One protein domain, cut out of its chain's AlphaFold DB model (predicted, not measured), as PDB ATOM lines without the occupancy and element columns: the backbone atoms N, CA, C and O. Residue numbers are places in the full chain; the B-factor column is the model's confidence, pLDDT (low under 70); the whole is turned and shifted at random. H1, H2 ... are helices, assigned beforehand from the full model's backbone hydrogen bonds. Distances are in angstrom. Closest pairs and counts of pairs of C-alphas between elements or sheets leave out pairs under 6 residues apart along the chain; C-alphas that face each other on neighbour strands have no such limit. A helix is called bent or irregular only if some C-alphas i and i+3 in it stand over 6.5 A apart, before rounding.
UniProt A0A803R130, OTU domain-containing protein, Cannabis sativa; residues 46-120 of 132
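This is residues 46 to 120 of the 132 residues of the protein "OTU domain-containing protein" of Cannabis sativa (UniProt A0A803R130). A long helix, H2, runs along the longest axis of the domain, with H4 side by side with it and running the opposite way. Over one side of H2, three helices lie crosswise in a row: H1 at its beginning, H5 across its middle and H3, short and irregular, beyond its end. The printed part has 75 residues with five named helices, in the order H1, H2, H3, H4, H5, and no named strand; the class is all helix. The whole is compact, with a radius of gyration of the C-alphas of 11.8 A and spans of 37 by 25 by 16 A.

The printed part begins at Asp 46. H1 is residues 49 to 59, 14.9 A from first to last C-alpha; it begins at C-alpha 49 at (-20.495, 26.752, -8.996). H2 is residues 65 to 78, 20.1 A long, from C-alpha 65 at (-20.554, 19.640, -4.663). H3 is residues 80 to 86, 10.2 A long; it is irregular, but only just, with the C-alphas of Met 82 and Pro 85 7.0 A apart. H4 is residues 93 to 100, 10.6 A long. H5 is residues 109 to 119, 15.3 A long, and ends at C-alpha 119 at (-13.338, 11.287, -12.202).

H2 is the hub and touches three helices. With its residues 65 to 69 alone it touches H1, about perpendicular at 79 degrees; the closest C-alphas are those of Arg 52 and His 65, 4.7 A apart. H2 touches H5, about perpendicular at 84 degrees, closest at the C-alphas of Val 72 and Ala 115, 5.4 A. H2 touches H4 at a shallow tilt of 3 degrees, opposite ways, closest at the C-alphas of Val 73 and Cys 97, 6.2 A. The helix packing is mostly crossed, but only just: one of these three pairs is at a shallow tilt. H3 is close to but not clearly touching H2, H4 and H5; its closest C-alphas to H4 are those of Glu 84 and Phe 93, 6.0 A. H1 and H5 are near each other, while H1 is apart from H3 and H4, and H4 is apart from H5. In H1, H2, H4 and H5 every O i to N i+4 pair is within hydrogen-bond range; in H3 1 of 3 is, beside 2 of 4 O i to N i+3 pairs.

The two C-alphas farthest apart are those of Gly 60 and Glu 90, 38.2 A. The printed part has no cut. The links H1 to H2 and H2 to H3 are tight, those from H3 to H4 and H4 to H5 are short, and no link is long. The mean pLDDT of the printed part is 97.9, and no printed residue is under 70.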
ATOM      1  N   ASP A  46     -22.769  30.619  -6.713       97.44
ATOM      2  CA  ASP A  46     -21.858  30.897  -5.600       97.44
ATOM      3  C   ASP A  46     -20.416  30.472  -5.948       97.44
ATOM      4  O   ASP A  46     -20.116  30.042  -7.064       97.44
ATOM      5  N   GLY A  47     -19.496  30.580  -4.987       97.81
ATOM      6  CA  GLY A  47     -18.109  30.147  -5.178       97.81
ATOM      7  C   GLY A  47     -17.918  28.628  -5.297       97.81
ATOM      8  O   GLY A  47     -16.797  28.163  -5.470       97.81
ATOM      9  N   ASN A  48     -18.997  27.844  -5.222       98.56
ATOM     10  CA  ASN A  48     -18.991  26.404  -5.455       98.56
ATOM     11  C   ASN A  48     -19.463  26.034  -6.867       98.56
ATOM     12  O   ASN A  48     -19.503  24.846  -7.182       98.56
ATOM     13  N   CYS A  49     -19.821  27.004  -7.718       98.25
ATOM     14  CA  CYS A  49     -20.495  26.752  -8.996       98.25
ATOM     15  C   CYS A  49     -19.784  25.730  -9.902       98.25
ATOM     16  O   CYS A  49     -20.462  24.915 -10.522       98.25
ATOM     17  N   PHE A  50     -18.446  25.697  -9.926       98.62
ATOM     18  CA  PHE A  50     -17.688  24.663 -10.640       98.62
ATOM     19  C   PHE A  50     -17.991  23.249 -10.114       98.62
ATOM     20  O   PHE A  50     -18.375  22.369 -10.879       98.62
ATOM     21  N   PHE A  51     -17.874  23.035  -8.800       98.75
ATOM     22  CA  PHE A  51     -18.127  21.732  -8.184       98.75
ATOM     23  C   PHE A  51     -19.610  21.351  -8.210       98.75
ATOM     24  O   PHE A  51     -19.931  20.171  -8.296       98.75
ATOM     25  N   ARG A  52     -20.514  22.338  -8.181       98.75
ATOM     26  CA  ARG A  52     -21.957  22.138  -8.386       98.75
ATOM     27  C   ARG A  52     -22.259  21.651  -9.799       98.75
ATOM     28  O   ARG A  52     -23.000  20.689  -9.949       98.75
ATOM     29  N   ALA A  53     -21.653  22.268 -10.815       98.62
ATOM     30  CA  ALA A  53     -21.786  21.824 -12.202       98.62
ATOM     31  C   ALA A  53     -21.184  20.427 -12.408       98.62
ATOM     32  O   ALA A  53     -21.768  19.605 -13.107       98.62
ATOM     33  N   LEU A  54     -20.050  20.132 -11.764       98.31
ATOM     34  CA  LEU A  54     -19.445  18.802 -11.804       98.31
ATOM     35  C   LEU A  54     -20.347  17.741 -11.152       98.31
ATOM     36  O   LEU A  54     -20.552  16.681 -11.738       98.31
ATOM     37  N   ALA A  55     -20.913  18.040  -9.977       98.50
ATOM     38  CA  ALA A  55     -21.871  17.169  -9.300       98.50
ATOM     39  C   ALA A  55     -23.124  16.939 -10.157       98.50
ATOM     40  O   ALA A  55     -23.527  15.796 -10.341       98.50
ATOM     41  N   ASP A  56     -23.682  17.993 -10.760       98.50
ATOM     42  CA  ASP A  56     -24.854  17.889 -11.633       98.50
ATOM     43  C   ASP A  56     -24.597  16.974 -12.837       98.50
ATOM     44  O   ASP A  56     -25.392  16.080 -13.116       98.50
ATOM     45  N   GLN A  57     -23.452  17.127 -13.507       98.12
ATOM     46  CA  GLN A  57     -23.115  16.308 -14.674       98.12
ATOM     47  C   GLN A  57     -22.840  14.834 -14.340       98.12
ATOM     48  O   GLN A  57     -22.989  13.985 -15.219       98.12
ATOM     49  N   LEU A  58     -22.445  14.517 -13.104       97.69
ATOM     50  CA  LEU A  58     -22.090  13.153 -12.696       97.69
ATOM     51  C   LEU A  58     -23.192  12.438 -11.903       97.69
ATOM     52  O   LEU A  58     -23.317  11.222 -12.010       97.69
ATOM     53  N   GLU A  59     -23.999  13.173 -11.140       97.06
ATOM     54  CA  GLU A  59     -25.015  12.632 -10.221       97.06
ATOM     55  C   GLU A  59     -26.447  13.070 -10.597       97.06
ATOM     56  O   GLU A  59     -27.424  12.560 -10.048       97.06
ATOM     57  N   GLY A  60     -26.599  14.033 -11.513       97.31
ATOM     58  CA  GLY A  60     -27.890  14.599 -11.919       97.31
ATOM     59  C   GLY A  60     -28.445  15.685 -10.989       97.31
ATOM     60  O   GLY A  60     -29.610  16.059 -11.135       97.31
ATOM     61  N   ASN A  61     -27.661  16.156 -10.011       97.56
ATOM     62  CA  ASN A  61     -27.994  17.293  -9.148       97.56
ATOM     63  C   ASN A  61     -26.735  17.935  -8.523       97.56
ATOM     64  O   ASN A  61     -25.667  17.333  -8.488       97.56
ATOM     65  N   GLU A  62     -26.866  19.149  -7.982       98.44
ATOM     66  CA  GLU A  62     -25.734  19.920  -7.442       98.44
ATOM     67  C   GLU A  62     -25.397  19.681  -5.954       98.44
ATOM     68  O   GLU A  62     -24.506  20.349  -5.422       98.44
ATOM     69  N   GLU A  63     -26.111  18.794  -5.252       98.12
ATOM     70  CA  GLU A  63     -26.040  18.674  -3.784       98.12
ATOM     71  C   GLU A  63     -24.684  18.129  -3.307       98.12
ATOM     72  O   GLU A  63     -24.153  18.567  -2.286       98.12
ATOM     73  N   GLU A  64     -24.060  17.262  -4.106       98.06
ATOM     74  CA  GLU A  64     -22.789  16.597  -3.793       98.06
ATOM     75  C   GLU A  64     -21.540  17.456  -4.090       98.06
ATOM     76  O   GLU A  64     -20.414  16.955  -4.107       98.06
ATOM     77  N   HIS A  65     -21.683  18.768  -4.304       98.69
ATOM     78  CA  HIS A  65     -20.554  19.640  -4.663       98.69
ATOM     79  C   HIS A  65     -19.379  19.581  -3.665       98.69
ATOM     80  O   HIS A  65     -18.219  19.664  -4.067       98.69
ATOM     81  N   ALA A  66     -19.651  19.406  -2.367       98.62
ATOM     82  CA  ALA A  66     -18.613  19.306  -1.338       98.62
ATOM     83  C   ALA A  66     -17.786  18.012  -1.459       98.62
ATOM     84  O   ALA A  66     -16.563  18.051  -1.315       98.62
ATOM     85  N   LYS A  67     -18.431  16.883  -1.795       98.62
ATOM     86  CA  LYS A  67     -17.760  15.603  -2.086       98.62
ATOM     87  C   LYS A  67     -16.781  15.772  -3.247       98.62
ATOM     88  O   LYS A  67     -15.630  15.352  -3.145       98.62
ATOM     89  N   TYR A  68     -17.218  16.424  -4.326       98.69
ATOM     90  CA  TYR A  68     -16.377  16.664  -5.498       98.69
ATOM     91  C   TYR A  68     -15.232  17.645  -5.224       98.69
ATOM     92  O   TYR A  68     -14.120  17.388  -5.681       98.69
ATOM     93  N   ARG A  69     -15.455  18.703  -4.429       98.88
ATOM     94  CA  ARG A  69     -14.377  19.592  -3.957       98.88
ATOM     95  C   ARG A  69     -13.292  18.801  -3.237       98.88
ATOM     96  O   ARG A  69     -12.140  18.835  -3.660       98.88
ATOM     97  N   SER A  70     -13.676  18.039  -2.215       98.81
ATOM     98  CA  SER A  70     -12.717  17.269  -1.422       98.81
ATOM     99  C   SER A  70     -11.981  16.241  -2.285       98.81
ATOM    100  O   SER A  70     -10.760  16.141  -2.240       98.81
ATOM    101  N   MET A  71     -12.686  15.528  -3.167       98.75
ATOM    102  CA  MET A  71     -12.058  14.571  -4.080       98.75
ATOM    103  C   MET A  71     -11.003  15.219  -4.993       98.75
ATOM    104  O   MET A  71      -9.929  14.647  -5.182       98.75
ATOM    105  N   VAL A  72     -11.293  16.403  -5.537       98.88
ATOM    106  CA  VAL A  72     -10.373  17.161  -6.397       98.88
ATOM    107  C   VAL A  72      -9.149  17.640  -5.617       98.88
ATOM    108  O   VAL A  72      -8.025  17.386  -6.042       98.88
ATOM    109  N   VAL A  73      -9.337  18.259  -4.450       98.75
ATOM    110  CA  VAL A  73      -8.224  18.756  -3.620       98.75
ATOM    111  C   VAL A  73      -7.350  17.609  -3.121       98.75
ATOM    112  O   VAL A  73      -6.125  17.693  -3.181       98.75
ATOM    113  N   GLN A  74      -7.947  16.491  -2.700       98.81
ATOM    114  CA  GLN A  74      -7.198  15.294  -2.310       98.81
ATOM    115  C   GLN A  74      -6.412  14.693  -3.480       98.81
ATOM    116  O   GLN A  74      -5.329  14.143  -3.271       98.81
ATOM    117  N   TYR A  75      -6.926  14.788  -4.708       98.81
ATOM    118  CA  TYR A  75      -6.171  14.384  -5.890       98.81
ATOM    119  C   TYR A  75      -4.965  15.298  -6.119       98.81
ATOM    120  O   TYR A  75      -3.868  14.788  -6.333       98.81
ATOM    121  N   ILE A  76      -5.140  16.617  -6.011       98.69
ATOM    122  CA  ILE A  76      -4.046  17.592  -6.127       98.69
ATOM    123  C   ILE A  76      -2.966  17.305  -5.076       98.69
ATOM    124  O   ILE A  76      -1.811  17.090  -5.438       98.69
ATOM    125  N   LEU A  77      -3.351  17.180  -3.800       98.25
ATOM    126  CA  LEU A  77      -2.449  16.878  -2.679       98.25
ATOM    127  C   LEU A  77      -1.594  15.625  -2.917       98.25
ATOM    128  O   LEU A  77      -0.394  15.624  -2.653       98.25
ATOM    129  N   ARG A  78      -2.199  14.546  -3.429       98.56
ATOM    130  CA  ARG A  78      -1.501  13.271  -3.686       98.56
ATOM    131  C   ARG A  78      -0.580  13.309  -4.902       98.56
ATOM    132  O   ARG A  78       0.266  12.433  -5.032       98.56
ATOM    133  N   ASN A  79      -0.754  14.288  -5.784       98.44
ATOM    134  CA  ASN A  79      -0.004  14.427  -7.029       98.44
ATOM    135  C   ASN A  79       0.760  15.760  -7.057       98.44
ATOM    136  O   ASN A  79       0.837  16.400  -8.102       98.44
ATOM    137  N   ARG A  80       1.317  16.181  -5.912       98.12
ATOM    138  CA  ARG A  80       1.987  17.478  -5.722       98.12
ATOM    139  C   ARG A  80       2.917  17.864  -6.871       98.12
ATOM    140  O   ARG A  80       2.747  18.936  -7.432       98.12
ATOM    141  N   GLU A  81       3.812  16.970  -7.289       97.88
ATOM    142  CA  GLU A  81       4.781  17.225  -8.371       97.88
ATOM    143  C   GLU A  81       4.131  17.642  -9.704       97.88
ATOM    144  O   GLU A  81       4.727  18.383 -10.479       97.88
ATOM    145  N   MET A  82       2.902  17.189  -9.973       97.69
ATOM    146  CA  MET A  82       2.151  17.538 -11.181       97.69
ATOM    147  C   MET A  82       1.508  18.925 -11.094       97.69
ATOM    148  O   MET A  82       1.327  19.573 -12.120       97.69
ATOM    149  N   PHE A  83       1.119  19.360  -9.895       98.06
ATOM    150  CA  PHE A  83       0.270  20.538  -9.698       98.06
ATOM    151  C   PHE A  83       1.012  21.742  -9.122       98.06
ATOM    152  O   PHE A  83       0.704  22.866  -9.498       98.06
ATOM    153  N   GLU A  84       1.993  21.520  -8.246       97.25
ATOM    154  CA  GLU A  84       2.784  22.575  -7.605       97.25
ATOM    155  C   GLU A  84       3.429  23.554  -8.600       97.25
ATOM    156  O   GLU A  84       3.345  24.750  -8.339       97.25
ATOM    157  N   PRO A  85       3.946  23.131  -9.774       96.94
ATOM    158  CA  PRO A  85       4.504  24.068 -10.755       96.94
ATOM    159  C   PRO A  85       3.508  25.081 -11.346       96.94
ATOM    160  O   PRO A  85       3.925  25.989 -12.060       96.94
ATOM    161  N   PHE A  86       2.200  24.899 -11.125       96.44
ATOM    162  CA  PHE A  86       1.142  25.790 -11.619       96.44
ATOM    163  C   PHE A  86       0.557  26.697 -10.529       96.44
ATOM    164  O   PHE A  86      -0.330  27.500 -10.825       96.44
ATOM    165  N   ILE A  87       1.020  26.563  -9.284       94.25
ATOM    166  CA  ILE A  87       0.646  27.440  -8.175       94.25
ATOM    167  C   ILE A  87       1.548  28.678  -8.210       94.25
ATOM    168  O   ILE A  87       2.708  28.592  -8.600       94.25
ATOM    169  N   GLU A  88       0.999  29.834  -7.833       92.06
ATOM    170  CA  GLU A  88       1.759  31.083  -7.700       92.06
ATOM    171  C   GLU A  88       2.944  30.896  -6.739       92.06
ATOM    172  O   GLU A  88       2.772  30.345  -5.650       92.06
ATOM    173  N   ASP A  89       4.131  31.375  -7.125       90.00
ATOM    174  CA  ASP A  89       5.385  31.145  -6.389       90.00
ATOM    175  C   ASP A  89       5.326  31.651  -4.930       90.00
ATOM    176  O   ASP A  89       6.023  31.137  -4.054       90.00
ATOM    177  N   GLU A  90       4.490  32.654  -4.642       94.88
ATOM    178  CA  GLU A  90       4.307  33.213  -3.300       94.88
ATOM    179  C   GLU A  90       3.347  32.410  -2.405       94.88
ATOM    180  O   GLU A  90       3.213  32.725  -1.218       94.88
ATOM    181  N   VAL A  91       2.670  31.389  -2.939       95.19
ATOM    182  CA  VAL A  91       1.679  30.587  -2.214       95.19
ATOM    183  C   VAL A  91       2.233  29.184  -1.958       95.19
ATOM    184  O   VAL A  91       2.350  28.386  -2.889       95.19
ATOM    185  N   PRO A  92       2.519  28.811  -0.695       97.62
ATOM    186  CA  PRO A  92       2.903  27.442  -0.374       97.62
ATOM    187  C   PRO A  92       1.836  26.444  -0.836       97.62
ATOM    188  O   PRO A  92       0.646  26.638  -0.583       97.62
ATOM    189  N   PHE A  93       2.257  25.343  -1.464       98.00
ATOM    190  CA  PHE A  93       1.355  24.308  -1.990       98.00
ATOM    191  C   PHE A  93       0.311  23.839  -0.964       98.00
ATOM    192  O   PHE A  93      -0.879  23.734  -1.265       98.00
ATOM    193  N   ASP A  94       0.743  23.590   0.272       98.00
ATOM    194  CA  ASP A  94      -0.144  23.099   1.324       98.00
ATOM    195  C   ASP A  94      -1.181  24.164   1.736       98.00
ATOM    196  O   ASP A  94      -2.347  23.836   1.959       98.00
ATOM    197  N   ASP A  95      -0.802  25.449   1.740       98.25
ATOM    198  CA  ASP A  95      -1.716  26.566   2.009       98.25
ATOM    199  C   ASP A  95      -2.732  26.748   0.876       98.25
ATOM    200  O   ASP A  95      -3.915  26.997   1.137       98.25
ATOM    201  N   TYR A  96      -2.301  26.563  -0.375       98.25
ATOM    202  CA  TYR A  96      -3.197  26.527  -1.526       98.25
ATOM    203  C   TYR A  96      -4.256  25.430  -1.367       98.25
ATOM    204  O   TYR A  96      -5.453  25.714  -1.454       98.25
ATOM    205  N   CYS A  97      -3.846  24.193  -1.065       98.38
ATOM    206  CA  CYS A  97      -4.776  23.078  -0.886       98.38
ATOM    207  C   CYS A  97      -5.723  23.300   0.302       98.38
ATOM    208  O   CYS A  97      -6.930  23.085   0.172       98.38
ATOM    209  N   LEU A  98      -5.213  23.795   1.435       98.44
ATOM    210  CA  LEU A  98      -6.040  24.164   2.590       98.44
ATOM    211  C   LEU A  98      -7.059  25.252   2.241       98.44
ATOM    212  O   LEU A  98      -8.177  25.241   2.758       98.44
ATOM    213  N   ASN A  99      -6.694  26.206   1.384       98.38
ATOM    214  CA  ASN A  99      -7.614  27.236   0.930       98.38
ATOM    215  C   ASN A  99      -8.659  26.698  -0.057       98.38
ATOM    216  O   ASN A  99      -9.830  27.064   0.051       98.38
ATOM    217  N   MET A 100      -8.263  25.819  -0.979       98.56
ATOM    218  CA  MET A 100      -9.161  25.213  -1.964       98.56
ATOM    219  C   MET A 100     -10.183  24.259  -1.329       98.56
ATOM    220  O   MET A 100     -11.304  24.151  -1.823       98.56
ATOM    221  N   GLU A 101      -9.857  23.630  -0.196       98.50
ATOM    222  CA  GLU A 101     -10.805  22.794   0.561       98.50
ATOM    223  C   GLU A 101     -11.948  23.616   1.191       98.50
ATOM    224  O   GLU A 101     -13.022  23.079   1.471       98.50
ATOM    225  N   LYS A 102     -11.765  24.929   1.407       98.69
ATOM    226  CA  LYS A 102     -12.790  25.780   2.032       98.69
ATOM    227  C   LYS A 102     -14.015  25.933   1.127       98.69
ATOM    228  O   LYS A 102     -13.912  26.140  -0.084       98.69
ATOM    229  N   ASP A 103     -15.193  25.888   1.749       98.56
ATOM    230  CA  ASP A 103     -16.463  26.126   1.066       98.56
ATOM    231  C   ASP A 103     -16.484  27.506   0.394       98.56
ATOM    232  O   ASP A 103     -16.071  28.513   0.972       98.56
ATOM    233  N   GLY A 104     -16.958  27.540  -0.851       98.19
ATOM    234  CA  GLY A 104     -17.041  28.764  -1.637       98.19
ATOM    235  C   GLY A 104     -15.714  29.275  -2.213       98.19
ATOM    236  O   GLY A 104     -15.737  30.308  -2.882       98.19
ATOM    237  N   THR A 105     -14.575  28.595  -2.021       98.50
ATOM    238  CA  THR A 105     -13.337  28.954  -2.737       98.50
ATOM    239  C   THR A 105     -13.484  28.640  -4.226       98.50
ATOM    240  O   THR A 105     -13.883  27.531  -4.593       98.50
ATOM    241  N   TRP A 106     -13.169  29.616  -5.077       97.69
ATOM    242  CA  TRP A 106     -13.335  29.509  -6.524       97.69
ATOM    243  C   TRP A 106     -12.301  28.557  -7.121       97.69
ATOM    244  O   TRP A 106     -11.107  28.709  -6.887       97.69
ATOM    245  N   ALA A 107     -12.787  27.608  -7.913       98.19
ATOM    246  CA  ALA A 107     -11.972  26.683  -8.684       98.19
ATOM    247  C   ALA A 107     -11.492  27.318  -9.997       98.19
ATOM    248  O   ALA A 107     -12.208  28.119 -10.606       98.19
ATOM    249  N   GLY A 108     -10.309  26.912 -10.451       96.69
ATOM    250  CA  GLY A 108      -9.710  27.333 -11.711       96.69
ATOM    251  C   GLY A 108      -9.342  26.166 -12.628       96.69
ATOM    252  O   GLY A 108      -9.950  25.095 -12.616       96.69
ATOM    253  N   HIS A 109      -8.326  26.392 -13.464       96.25
ATOM    254  CA  HIS A 109      -7.845  25.399 -14.427       96.25
ATOM    255  C   HIS A 109      -7.238  24.156 -13.752       96.25
ATOM    256  O   HIS A 109      -7.411  23.046 -14.253       96.25
ATOM    257  N   MET A 110      -6.576  24.319 -12.603       96.38
ATOM    258  CA  MET A 110      -6.008  23.195 -11.854       96.38
ATOM    259  C   MET A 110      -7.094  22.241 -11.357       96.38
ATOM    260  O   MET A 110      -7.019  21.041 -11.619       96.38
ATOM    261  N   GLU A 111      -8.142  22.770 -10.720       98.56
ATOM    262  CA  GLU A 111      -9.285  21.973 -10.259       98.56
ATOM    263  C   GLU A 111      -9.998  21.297 -11.427       98.56
ATOM    264  O   GLU A 111     -10.419  20.152 -11.297       98.56
ATOM    265  N   LEU A 112     -10.110  21.973 -12.576       98.50
ATOM    266  CA  LEU A 112     -10.656  21.396 -13.803       98.50
ATOM    267  C   LEU A 112      -9.842  20.179 -14.267       98.50
ATOM    268  O   LEU A 112     -10.413  19.117 -14.530       98.50
ATOM    269  N   GLN A 113      -8.518  20.315 -14.356       98.44
ATOM    270  CA  GLN A 113      -7.633  19.231 -14.782       98.44
ATOM    271  C   GLN A 113      -7.661  18.067 -13.781       98.44
ATOM    272  O   GLN A 113      -7.818  16.909 -14.175       98.44
ATOM    273  N   ALA A 114      -7.570  18.365 -12.484       98.69
ATOM    274  CA  ALA A 114      -7.659  17.377 -11.415       98.69
ATOM    275  C   ALA A 114      -9.016  16.659 -11.407       98.69
ATOM    276  O   ALA A 114      -9.052  15.435 -11.298       98.69
ATOM    277  N   ALA A 115     -10.122  17.388 -11.590       98.75
ATOM    278  CA  ALA A 115     -11.465  16.828 -11.709       98.75
ATOM    279  C   ALA A 115     -11.564  15.838 -12.867       98.75
ATOM    280  O   ALA A 115     -12.066  14.732 -12.674       98.75
ATOM    281  N   SER A 116     -11.049  16.195 -14.046       98.69
ATOM    282  CA  SER A 116     -11.042  15.299 -15.204       98.69
ATOM    283  C   SER A 116     -10.286  13.998 -14.908       98.69
ATOM    284  O   SER A 116     -10.805  12.905 -15.147       98.69
ATOM    285  N   LEU A 117      -9.097  14.096 -14.305       98.62
ATOM    286  CA  LEU A 117      -8.257  12.939 -13.994       98.62
ATOM    287  C   LEU A 117      -8.857  12.045 -12.901       98.62
ATOM    288  O   LEU A 117      -8.909  10.824 -13.064       98.62
ATOM    289  N   VAL A 118      -9.332  12.628 -11.795       98.56
ATOM    290  CA  VAL A 118      -9.852  11.853 -10.656       98.56
ATOM    291  C   VAL A 118     -11.194  11.193 -10.967       98.56
ATOM    292  O   VAL A 118     -11.438  10.071 -10.527       98.56
ATOM    293  N   THR A 119     -12.043  11.845 -11.768       98.06
ATOM    294  CA  THR A 119     -13.338  11.287 -12.202       98.06
ATOM    295  C   THR A 119     -13.212  10.378 -13.422       98.06
ATOM    296  O   THR A 119     -14.171   9.691 -13.762       98.06
ATOM    297  N   ARG A 120     -12.033  10.351 -14.066       97.94
ATOM    298  CA  ARG A 120     -11.760   9.627 -15.320       97.94
ATOM    299  C   ARG A 120     -12.727  10.002 -16.444       97.94
ATOM    300  O   ARG A 120     -13.122   9.155 -17.243       97.94
TER     301      ARG A 120